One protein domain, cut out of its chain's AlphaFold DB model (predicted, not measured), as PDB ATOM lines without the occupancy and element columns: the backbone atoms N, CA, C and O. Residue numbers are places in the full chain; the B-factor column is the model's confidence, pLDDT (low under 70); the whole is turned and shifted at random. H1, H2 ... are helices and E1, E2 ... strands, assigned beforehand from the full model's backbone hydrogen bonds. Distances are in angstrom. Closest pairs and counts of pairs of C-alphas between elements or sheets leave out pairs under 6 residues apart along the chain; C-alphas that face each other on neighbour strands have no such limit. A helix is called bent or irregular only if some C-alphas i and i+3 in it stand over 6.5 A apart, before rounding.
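This is residues 176 to 241 of the 244 residues of an uncharacterized protein of Kribbella sp. YM53 (UniProt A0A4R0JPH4). A long helix, H1, runs the length of the domain beside a small two-stranded hairpin, E1 and E2, and lies over E1 far more than over E2. A short helix, H2, sits near H1 after the hairpin, and the last 13 printed residues, 229 to 241, wind on with no named element. You have 66 residues before you, with two named helices and two named strands in the order H1, E1, E2, H2; the sheet's order is E1, E2, antiparallel, and the class is mixed, helices and strands. The whole is compact, with a radius of gyration of the C-alphas of 11.2 A, and its outline is only just elongated, spanning 31 by 20 by 17 A.

Start with the sheet, where E1, residues 201 to 205, and E2, residues 216 to 220, form a hairpin of antiparallel neighbours, with 147 degrees between their N-to-C directions. Look at C-alphas 203 and 218, which face each other at 4.6 A. Then find N 204 and O 217, 2.8 A apart, and N 202 and O 219, 2.9 A apart, both pairs within hydrogen-bond range. Next find H1, residues 176 to 195, which has 7 pairs of C-alphas within 8 A of E1; the closest C-alphas are those of Asn 186 and Phe 204, 5.8 A apart. H1 and E2 are apart, with no C-alpha of the one within 8 A of the other. H2, residues 224 to 228, is close to H1 but not clearly touching it, with 2 pairs of C-alphas within 8 A; the closest C-alphas are those of Ala 190 and Ile 224, 6.8 A apart. E1 and H2 are apart. In H1 and H2 every O i to N i+4 pair is within hydrogen-bond range.

Find the first C-alpha of E1, that of His 201, at (-9.314, 49.799, -25.084); from there the strand runs 13.6 A to Asp 205. E2 runs 13.1 A from Leu 216 to Ala 220. H1 begins at C-alpha 176, at (16.530, 49.862, -30.924), and runs 28.5 A to Glu 195. H2 runs from Ile 224 to Leu 228, whose C-alpha is at (1.853, 53.789, -33.804). Neither helix is bent.

The two C-alphas farthest apart are those of Glu 176 and Arg 198, at 31.1 A. The printed part, residues 176 to 241, has no cut. The links H1 to E1 and E2 to H2 are tight, and the link E1 to E2, 10 residues, is short. The mean pLDDT of the printed part is 93.0, and no printed residue is under 70.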
ATOM      1  N   GLU A 176      17.259  49.442 -29.718       96.38
ATOM      2  CA  GLU A 176      16.530  49.862 -30.924       96.38
ATOM      3  C   GLU A 176      16.005  48.652 -31.707       96.38
ATOM      4  O   GLU A 176      14.853  48.621 -32.150       96.38
ATOM      5  N   ALA A 177      16.827  47.605 -31.834       95.75
ATOM      6  CA  ALA A 177      16.413  46.364 -32.474       95.75
ATOM      7  C   ALA A 177      15.282  45.696 -31.681       95.75
ATOM      8  O   ALA A 177      14.296  45.248 -32.256       95.75
ATOM      9  N   ARG A 178      15.376  45.677 -30.347       96.94
ATOM     10  CA  ARG A 178      14.356  45.083 -29.468       96.94
ATOM     11  C   ARG A 178      13.052  45.882 -29.484       96.94
ATOM     12  O   ARG A 178      11.985  45.284 -29.562       96.94
ATOM     13  N   GLN A 179      13.138  47.211 -29.474       97.12
ATOM     14  CA  GLN A 179      12.017  48.123 -29.713       97.12
ATOM     15  C   GLN A 179      11.315  47.826 -31.034       97.12
ATOM     16  O   GLN A 179      10.094  47.733 -31.063       97.12
ATOM     17  N   SER A 180      12.083  47.610 -32.102       96.06
ATOM     18  CA  SER A 180      11.537  47.285 -33.423       96.06
ATOM     19  C   SER A 180      10.764  45.960 -33.416       96.06
ATOM     20  O   SER A 180       9.685  45.881 -33.994       96.06
ATOM     21  N   LEU A 181      11.260  44.935 -32.712       96.88
ATOM     22  CA  LEU A 181      10.537  43.664 -32.557       96.88
ATOM     23  C   LEU A 181       9.234  43.828 -31.770       96.88
ATOM     24  O   LEU A 181       8.200  43.321 -32.191       96.88
ATOM     25  N   ILE A 182       9.266  44.565 -30.657       97.19
ATOM     26  CA  ILE A 182       8.065  44.842 -29.855       97.19
ATOM     27  C   ILE A 182       7.049  45.637 -30.686       97.19
ATOM     28  O   ILE A 182       5.864  45.311 -30.687       97.19
ATOM     29  N   ARG A 183       7.516  46.633 -31.450       96.88
ATOM     30  CA  ARG A 183       6.689  47.431 -32.359       96.88
ATOM     31  C   ARG A 183       5.996  46.560 -33.406       96.88
ATOM     32  O   ARG A 183       4.804  46.745 -33.635       96.88
ATOM     33  N   LEU A 184       6.698  45.592 -34.002       95.69
ATOM     34  CA  LEU A 184       6.090  44.635 -34.935       95.69
ATOM     35  C   LEU A 184       4.944  43.855 -34.272       95.69
ATOM     36  O   LEU A 184       3.853  43.796 -34.837       95.69
ATOM     37  N   SER A 185       5.145  43.322 -33.065       95.19
ATOM     38  CA  SER A 185       4.082  42.621 -32.328       95.19
ATOM     39  C   SER A 185       2.912  43.548 -31.953       95.19
ATOM     40  O   SER A 185       1.750  43.159 -32.063       95.19
ATOM     41  N   ASN A 186       3.190  44.799 -31.568       96.88
ATOM     42  CA  ASN A 186       2.161  45.797 -31.264       96.88
ATOM     43  C   ASN A 186       1.315  46.152 -32.495       96.88
ATOM     44  O   ASN A 186       0.096  46.256 -32.380       96.88
ATOM     45  N   HIS A 187       1.915  46.272 -33.682       94.88
ATOM     46  CA  HIS A 187       1.151  46.467 -34.919       94.88
ATOM     47  C   HIS A 187       0.188  45.307 -35.199       94.88
ATOM     48  O   HIS A 187      -0.942  45.541 -35.621       94.88
ATOM     49  N   GLN A 188       0.593  44.065 -34.923       92.38
ATOM     50  CA  GLN A 188      -0.273  42.895 -35.109       92.38
ATOM     51  C   GLN A 188      -1.492  42.945 -34.176       92.38
ATOM     52  O   GLN A 188      -2.619  42.726 -34.615       92.38
ATOM     53  N   LEU A 189      -1.283  43.316 -32.909       93.44
ATOM     54  CA  LEU A 189      -2.375  43.523 -31.954       93.44
ATOM     55  C   LEU A 189      -3.314  44.658 -32.375       93.44
ATOM     56  O   LEU A 189      -4.530  44.520 -32.269       93.44
ATOM     57  N   ALA A 190      -2.764  45.765 -32.876       93.81
ATOM     58  CA  ALA A 190      -3.550  46.896 -33.356       93.81
ATOM     59  C   ALA A 190      -4.435  46.527 -34.552       93.81
ATOM     60  O   ALA A 190      -5.607  46.903 -34.587       93.81
ATOM     61  N   ASN A 191      -3.909  45.755 -35.505       90.44
ATOM     62  CA  ASN A 191      -4.684  45.275 -36.650       90.44
ATOM     63  C   ASN A 191      -5.868  44.412 -36.190       90.44
ATOM     64  O   ASN A 191      -7.000  44.638 -36.613       90.44
ATOM     65  N   GLN A 192      -5.640  43.483 -35.255       87.44
ATOM     66  CA  GLN A 192      -6.718  42.678 -34.678       87.44
ATOM     67  C   GLN A 192      -7.770  43.547 -33.968       87.44
ATOM     68  O   GLN A 192      -8.973  43.371 -34.174       87.44
ATOM     69  N   ALA A 193      -7.311  44.477 -33.126       87.06
ATOM     70  CA  ALA A 193      -8.154  45.353 -32.322       87.06
ATOM     71  C   ALA A 193      -9.057  46.253 -33.171       87.06
ATOM     72  O   ALA A 193     -10.219  46.460 -32.833       87.06
ATOM     73  N   THR A 194      -8.519  46.778 -34.271       83.50
ATOM     74  CA  THR A 194      -9.242  47.672 -35.183       83.50
ATOM     75  C   THR A 194     -10.208  46.918 -36.090       83.50
ATOM     76  O   THR A 194     -11.275  47.444 -36.401       83.50
ATOM     77  N   GLU A 195      -9.894  45.679 -36.478       82.88
ATOM     78  CA  GLU A 195     -10.786  44.877 -37.316       82.88
ATOM     79  C   GLU A 195     -12.003  44.337 -36.547       82.88
ATOM     80  O   GLU A 195     -13.123  44.352 -37.064       82.88
ATOM     81  N   ARG A 196     -11.809  43.851 -35.313       75.88
ATOM     82  CA  ARG A 196     -12.900  43.365 -34.451       75.88
ATOM     83  C   ARG A 196     -12.719  43.848 -33.013       75.88
ATOM     84  O   ARG A 196     -12.226  43.089 -32.169       75.88
ATOM     85  N   PRO A 197     -13.149  45.082 -32.709       76.69
ATOM     86  CA  PRO A 197     -13.007  45.634 -31.375       76.69
ATOM     87  C   PRO A 197     -13.846  44.840 -30.373       76.69
ATOM     88  O   PRO A 197     -15.053  44.667 -30.534       76.69
ATOM     89  N   ARG A 198     -13.185  44.333 -29.328       76.06
ATOM     90  CA  ARG A 198     -13.833  43.626 -28.204       76.06
ATOM     91  C   ARG A 198     -14.078  44.531 -26.994       76.06
ATOM     92  O   ARG A 198     -14.811  44.155 -26.089       76.06
ATOM     93  N   SER A 199     -13.420  45.683 -26.967       83.69
ATOM     94  CA  SER A 199     -13.436  46.694 -25.909       83.69
ATOM     95  C   SER A 199     -13.104  48.043 -26.545       83.69
ATOM     96  O   SER A 199     -12.544  48.066 -27.635       83.69
ATOM     97  N   ALA A 200     -13.402  49.151 -25.867       89.25
ATOM     98  CA  ALA A 200     -12.930  50.477 -26.270       89.25
ATOM     99  C   ALA A 200     -11.402  50.632 -26.132       89.25
ATOM    100  O   ALA A 200     -10.828  51.580 -26.667       89.25
ATOM    101  N   HIS A 201     -10.743  49.733 -25.395       93.12
ATOM    102  CA  HIS A 201      -9.314  49.799 -25.084       93.12
ATOM    103  C   HIS A 201      -8.600  48.486 -25.404       93.12
ATOM    104  O   HIS A 201      -9.204  47.409 -25.389       93.12
ATOM    105  N   CYS A 202      -7.303  48.573 -25.692       93.19
ATOM    106  CA  CYS A 202      -6.439  47.440 -26.005       93.19
ATOM    107  C   CYS A 202      -5.103  47.531 -25.263       93.19
ATOM    108  O   CYS A 202      -4.582  48.615 -25.023       93.19
ATOM    109  N   LEU A 203      -4.547  46.368 -24.917       94.62
ATOM    110  CA  LEU A 203      -3.285  46.255 -24.190       94.62
ATOM    111  C   LEU A 203      -2.130  45.978 -25.150       94.62
ATOM    112  O   LEU A 203      -2.122  44.957 -25.843       94.62
ATOM    113  N   PHE A 204      -1.124  46.841 -25.110       96.81
ATOM    114  CA  PHE A 204       0.089  46.761 -25.912       96.81
ATOM    115  C   PHE A 204       1.313  46.487 -25.052       96.81
ATOM    116  O   PHE A 204       1.365  46.824 -23.870       96.81
ATOM    117  N   ASP A 205       2.322  45.878 -25.654       96.88
ATOM    118  CA  ASP A 205       3.590  45.624 -24.999       96.88
ATOM    119  C   ASP A 205       4.399  46.924 -24.872       96.88
ATOM    120  O   ASP A 205       4.577  47.657 -25.845       96.88
ATOM    121  N   CYS A 206       4.926  47.203 -23.675       97.38
ATOM    122  CA  CYS A 206       5.785  48.365 -23.463       97.38
ATOM    123  C   CYS A 206       7.095  48.260 -24.273       97.38
ATOM    124  O   CYS A 206       7.821  47.269 -24.199       97.38
ATOM    125  N   GLU A 207       7.434  49.332 -24.989       97.62
ATOM    126  CA  GLU A 207       8.565  49.434 -25.918       97.62
ATOM    127  C   GLU A 207       9.878  49.864 -25.243       97.62
ATOM    128  O   GLU A 207      10.835  50.247 -25.907       97.62
ATOM    129  N   CYS A 208       9.999  49.780 -23.915       96.00
ATOM    130  CA  CYS A 208      11.210  50.225 -23.206       96.00
ATOM    131  C   CYS A 208      12.470  49.372 -23.476       96.00
ATOM    132  O   CYS A 208      13.533  49.661 -22.932       96.00
ATOM    133  N   ALA A 209      12.362  48.294 -24.263       96.06
ATOM    134  CA  ALA A 209      13.413  47.322 -24.592       96.06
ATOM    135  C   ALA A 209      14.020  46.530 -23.412       96.06
ATOM    136  O   ALA A 209      14.807  45.599 -23.648       96.06
ATOM    137  N   GLN A 210      13.655  46.833 -22.161       95.25
ATOM    138  CA  GLN A 210      14.178  46.149 -20.976       95.25
ATOM    139  C   GLN A 210      13.813  44.657 -20.994       95.25
ATOM    140  O   GLN A 210      12.667  44.276 -21.224       95.25
ATOM    141  N   LYS A 211      14.799  43.792 -20.728       94.25
ATOM    142  CA  LYS A 211      14.654  42.322 -20.799       94.25
ATOM    143  C   LYS A 211      13.624  41.757 -19.823       94.25
ATOM    144  O   LYS A 211      13.043  40.718 -20.103       94.25
ATOM    145  N   THR A 212      13.432  42.435 -18.699       91.56
ATOM    146  CA  THR A 212      12.554  42.024 -17.598       91.56
ATOM    147  C   THR A 212      11.233  42.790 -17.576       91.56
ATOM    148  O   THR A 212      10.431  42.573 -16.676       91.56
ATOM    149  N   CYS A 213      10.989  43.688 -18.538       93.69
ATOM    150  CA  CYS A 213       9.738  44.431 -18.593       93.69
ATOM    151  C   CYS A 213       8.570  43.482 -18.882       93.69
ATOM    152  O   CYS A 213       8.560  42.758 -19.880       93.69
ATOM    153  N   ASN A 214       7.564  43.507 -18.016       92.94
ATOM    154  CA  ASN A 214       6.298  42.797 -18.177       92.94
ATOM    155  C   ASN A 214       5.098  43.754 -18.291       92.94
ATOM    156  O   ASN A 214       3.961  43.300 -18.356       92.94
ATOM    157  N   GLU A 215       5.359  45.061 -18.357       96.25
ATOM    158  CA  GLU A 215       4.329  46.091 -18.384       96.25
ATOM    159  C   GLU A 215       3.539  46.068 -19.695       96.25
ATOM    160  O   GLU A 215       4.106  45.937 -20.788       96.25
ATOM    161  N   LEU A 216       2.229  46.254 -19.557       95.94
ATOM    162  CA  LEU A 216       1.305  46.474 -20.656       95.94
ATOM    163  C   LEU A 216       0.790  47.909 -20.584       95.94
ATOM    164  O   LEU A 216       0.538  48.426 -19.498       95.94
ATOM    165  N   VAL A 217       0.658  48.542 -21.742       97.06
ATOM    166  CA  VAL A 217       0.117  49.892 -21.882       97.06
ATOM    167  C   VAL A 217      -1.275  49.769 -22.474       97.06
ATOM    168  O   VAL A 217      -1.444  49.197 -23.551       97.06
ATOM    169  N   GLU A 218      -2.267  50.264 -21.749       96.31
ATOM    170  CA  GLU A 218      -3.638  50.361 -22.236       96.31
ATOM    171  C   GLU A 218      -3.783  51.616 -23.097       96.31
ATOM    172  O   GLU A 218      -3.381  52.698 -22.675       96.31
ATOM    173  N   LEU A 219      -4.323  51.456 -24.304       95.62
ATOM    174  CA  LEU A 219      -4.611  52.548 -25.234       95.62
ATOM    175  C   LEU A 219      -6.062  52.460 -25.693       95.62
ATOM    176  O   LEU A 219      -6.565  51.354 -25.941       95.62
ATOM    177  N   ALA A 220      -6.713  53.608 -25.866       95.06
ATOM    178  CA  ALA A 220      -8.015  53.656 -26.515       95.06
ATOM    179  C   ALA A 220      -7.874  53.372 -28.018       95.06
ATOM    180  O   ALA A 220      -6.852  53.696 -28.630       95.06
ATOM    181  N   ILE A 221      -8.887  52.752 -28.633       92.81
ATOM    182  CA  ILE A 221      -8.817  52.335 -30.044       92.81
ATOM    183  C   ILE A 221      -8.515  53.514 -30.974       92.81
ATOM    184  O   ILE A 221      -7.733  53.385 -31.915       92.81
ATOM    185  N   GLU A 222      -9.107  54.667 -30.694       93.31
ATOM    186  CA  GLU A 222      -8.930  55.909 -31.437       93.31
ATOM    187  C   GLU A 222      -7.507  56.490 -31.347       93.31
ATOM    188  O   GLU A 222      -7.079  57.210 -32.249       93.31
ATOM    189  N   GLU A 223      -6.747  56.157 -30.300       94.62
ATOM    190  CA  GLU A 223      -5.379  56.645 -30.086       94.62
ATOM    191  C   GLU A 223      -4.338  55.788 -30.818       94.62
ATOM    192  O   GLU A 223      -3.268  56.288 -31.182       94.62
ATOM    193  N   ILE A 224      -4.657  54.511 -31.068       94.88
ATOM    194  CA  ILE A 224      -3.743  53.518 -31.651       94.88
ATOM    195  C   ILE A 224      -3.048  54.033 -32.926       94.88
ATOM    196  O   ILE A 224      -1.815  53.963 -32.975       94.88
ATOM    197  N   PRO A 225      -3.754  54.573 -33.948       94.38
ATOM    198  CA  PRO A 225      -3.101  55.011 -35.182       94.38
ATOM    199  C   PRO A 225      -2.087  56.133 -34.940       94.38
ATOM    200  O   PRO A 225      -0.993  56.119 -35.503       94.38
ATOM    201  N   THR A 226      -2.430  57.081 -34.065       95.62
ATOM    202  CA  THR A 226      -1.588  58.238 -33.741       95.62
ATOM    203  C   THR A 226      -0.321  57.818 -33.003       95.62
ATOM    204  O   THR A 226       0.769  58.299 -33.317       95.62
ATOM    205  N   VAL A 227      -0.440  56.907 -32.034       95.38
ATOM    206  CA  VAL A 227       0.706  56.431 -31.248       95.38
ATOM    207  C   VAL A 227       1.627  55.557 -32.102       95.38
ATOM    208  O   VAL A 227       2.849  55.719 -32.049       95.38
ATOM    209  N   LEU A 228       1.070  54.674 -32.936       95.38
ATOM    210  CA  LEU A 228       1.853  53.789 -33.804       95.38
ATOM    211  C   LEU A 228       2.510  54.500 -34.995       95.38
ATOM    212  O   LEU A 228       3.482  53.977 -35.536       95.38
ATOM    213  N   ALA A 229       2.033  55.686 -35.386       95.25
ATOM    214  CA  ALA A 229       2.685  56.513 -36.401       95.25
ATOM    215  C   ALA A 229       4.008  57.143 -35.918       95.25
ATOM    216  O   ALA A 229       4.833  57.554 -36.734       95.25
ATOM    217  N   GLN A 230       4.227  57.228 -34.603       96.12
ATOM    218  CA  GLN A 230       5.464  57.749 -34.018       96.12
ATOM    219  C   GLN A 230       6.558  56.676 -34.000       96.12
ATOM    220  O   GLN A 230       6.267  55.485 -33.896       96.12
ATOM    221  N   ALA A 231       7.827  57.086 -34.054       94.44
ATOM    222  CA  ALA A 231       8.945  56.155 -33.916       94.44
ATOM    223  C   ALA A 231       8.959  55.512 -32.513       94.44
ATOM    224  O   ALA A 231       8.641  56.191 -31.533       94.44
ATOM    225  N   PRO A 232       9.332  54.226 -32.384       94.19
ATOM    226  CA  PRO A 232       9.519  53.627 -31.075       94.19
ATOM    227  C   PRO A 232      10.708  54.281 -30.340       94.19
ATOM    228  O   PRO A 232      11.692  54.652 -30.983       94.19
ATOM    229  N   PRO A 233      10.659  54.379 -29.002       95.31
ATOM    230  CA  PRO A 233       9.559  53.932 -28.156       95.31
ATOM    231  C   PRO A 233       8.461  55.007 -28.031       95.31
ATOM    232  O   PRO A 233       8.698  56.064 -27.454       95.31
ATOM    233  N   SER A 234       7.245  54.720 -28.509       96.06
ATOM    234  CA  SER A 234       6.066  55.595 -28.316       96.06
ATOM    235  C   SER A 234       4.987  54.959 -27.438       96.06
ATOM    236  O   SER A 234       4.144  55.664 -26.891       96.06
ATOM    237  N   ILE A 235       5.051  53.639 -27.224       96.94
ATOM    238  CA  ILE A 235       4.196  52.913 -26.277       96.94
ATOM    239  C   ILE A 235       5.037  52.553 -25.049       96.94
ATOM    240  O   ILE A 235       5.708  51.519 -25.018       96.94
ATOM    241  N   VAL A 236       5.046  53.403 -24.020       96.50
ATOM    242  CA  VAL A 236       5.884  53.209 -22.822       96.50
ATOM    243  C   VAL A 236       5.049  53.305 -21.552       96.50
ATOM    244  O   VAL A 236       4.310  54.264 -21.361       96.50
ATOM    245  N   SER A 237       5.184  52.313 -20.665       95.31
ATOM    246  CA  SER A 237       4.553  52.354 -19.343       95.31
ATOM    247  C   SER A 237       5.107  53.533 -18.535       95.31
ATOM    248  O   SER A 237       6.325  53.742 -18.553       95.31
ATOM    249  N   PRO A 238       4.274  54.246 -17.754       91.31
ATOM    250  CA  PRO A 238       4.728  55.318 -16.869       91.31
ATOM    251  C   PRO A 238       5.876  54.910 -15.935       91.31
ATOM    252  O   PRO A 238       6.716  55.738 -15.602       91.31
ATOM    253  N   LYS A 239       5.974  53.624 -15.562       90.56
ATOM    254  CA  LYS A 239       7.069  53.098 -14.722       90.56
ATOM    255  C   LYS A 239       8.444  53.145 -15.393       90.56
ATOM    256  O   LYS A 239       9.461  53.068 -14.713       90.56
ATOM    257  N   HIS A 240       8.474  53.222 -16.719       89.00
ATOM    258  CA  HIS A 240       9.691  53.288 -17.530       89.00
ATOM    259  C   HIS A 240       9.823  54.623 -18.257       89.00
ATOM    260  O   HIS A 240      10.730  54.792 -19.072       89.00
ATOM    261  N   PHE A 241       8.912  55.557 -17.985       77.00
ATOM    262  CA  PHE A 241       9.013  56.904 -18.496       77.00
ATOM    263  C   PHE A 241      10.159  57.598 -17.758       77.00
ATOM    264  O   PHE A 241      10.104  57.770 -16.542       77.00
TER     265      PHE A 241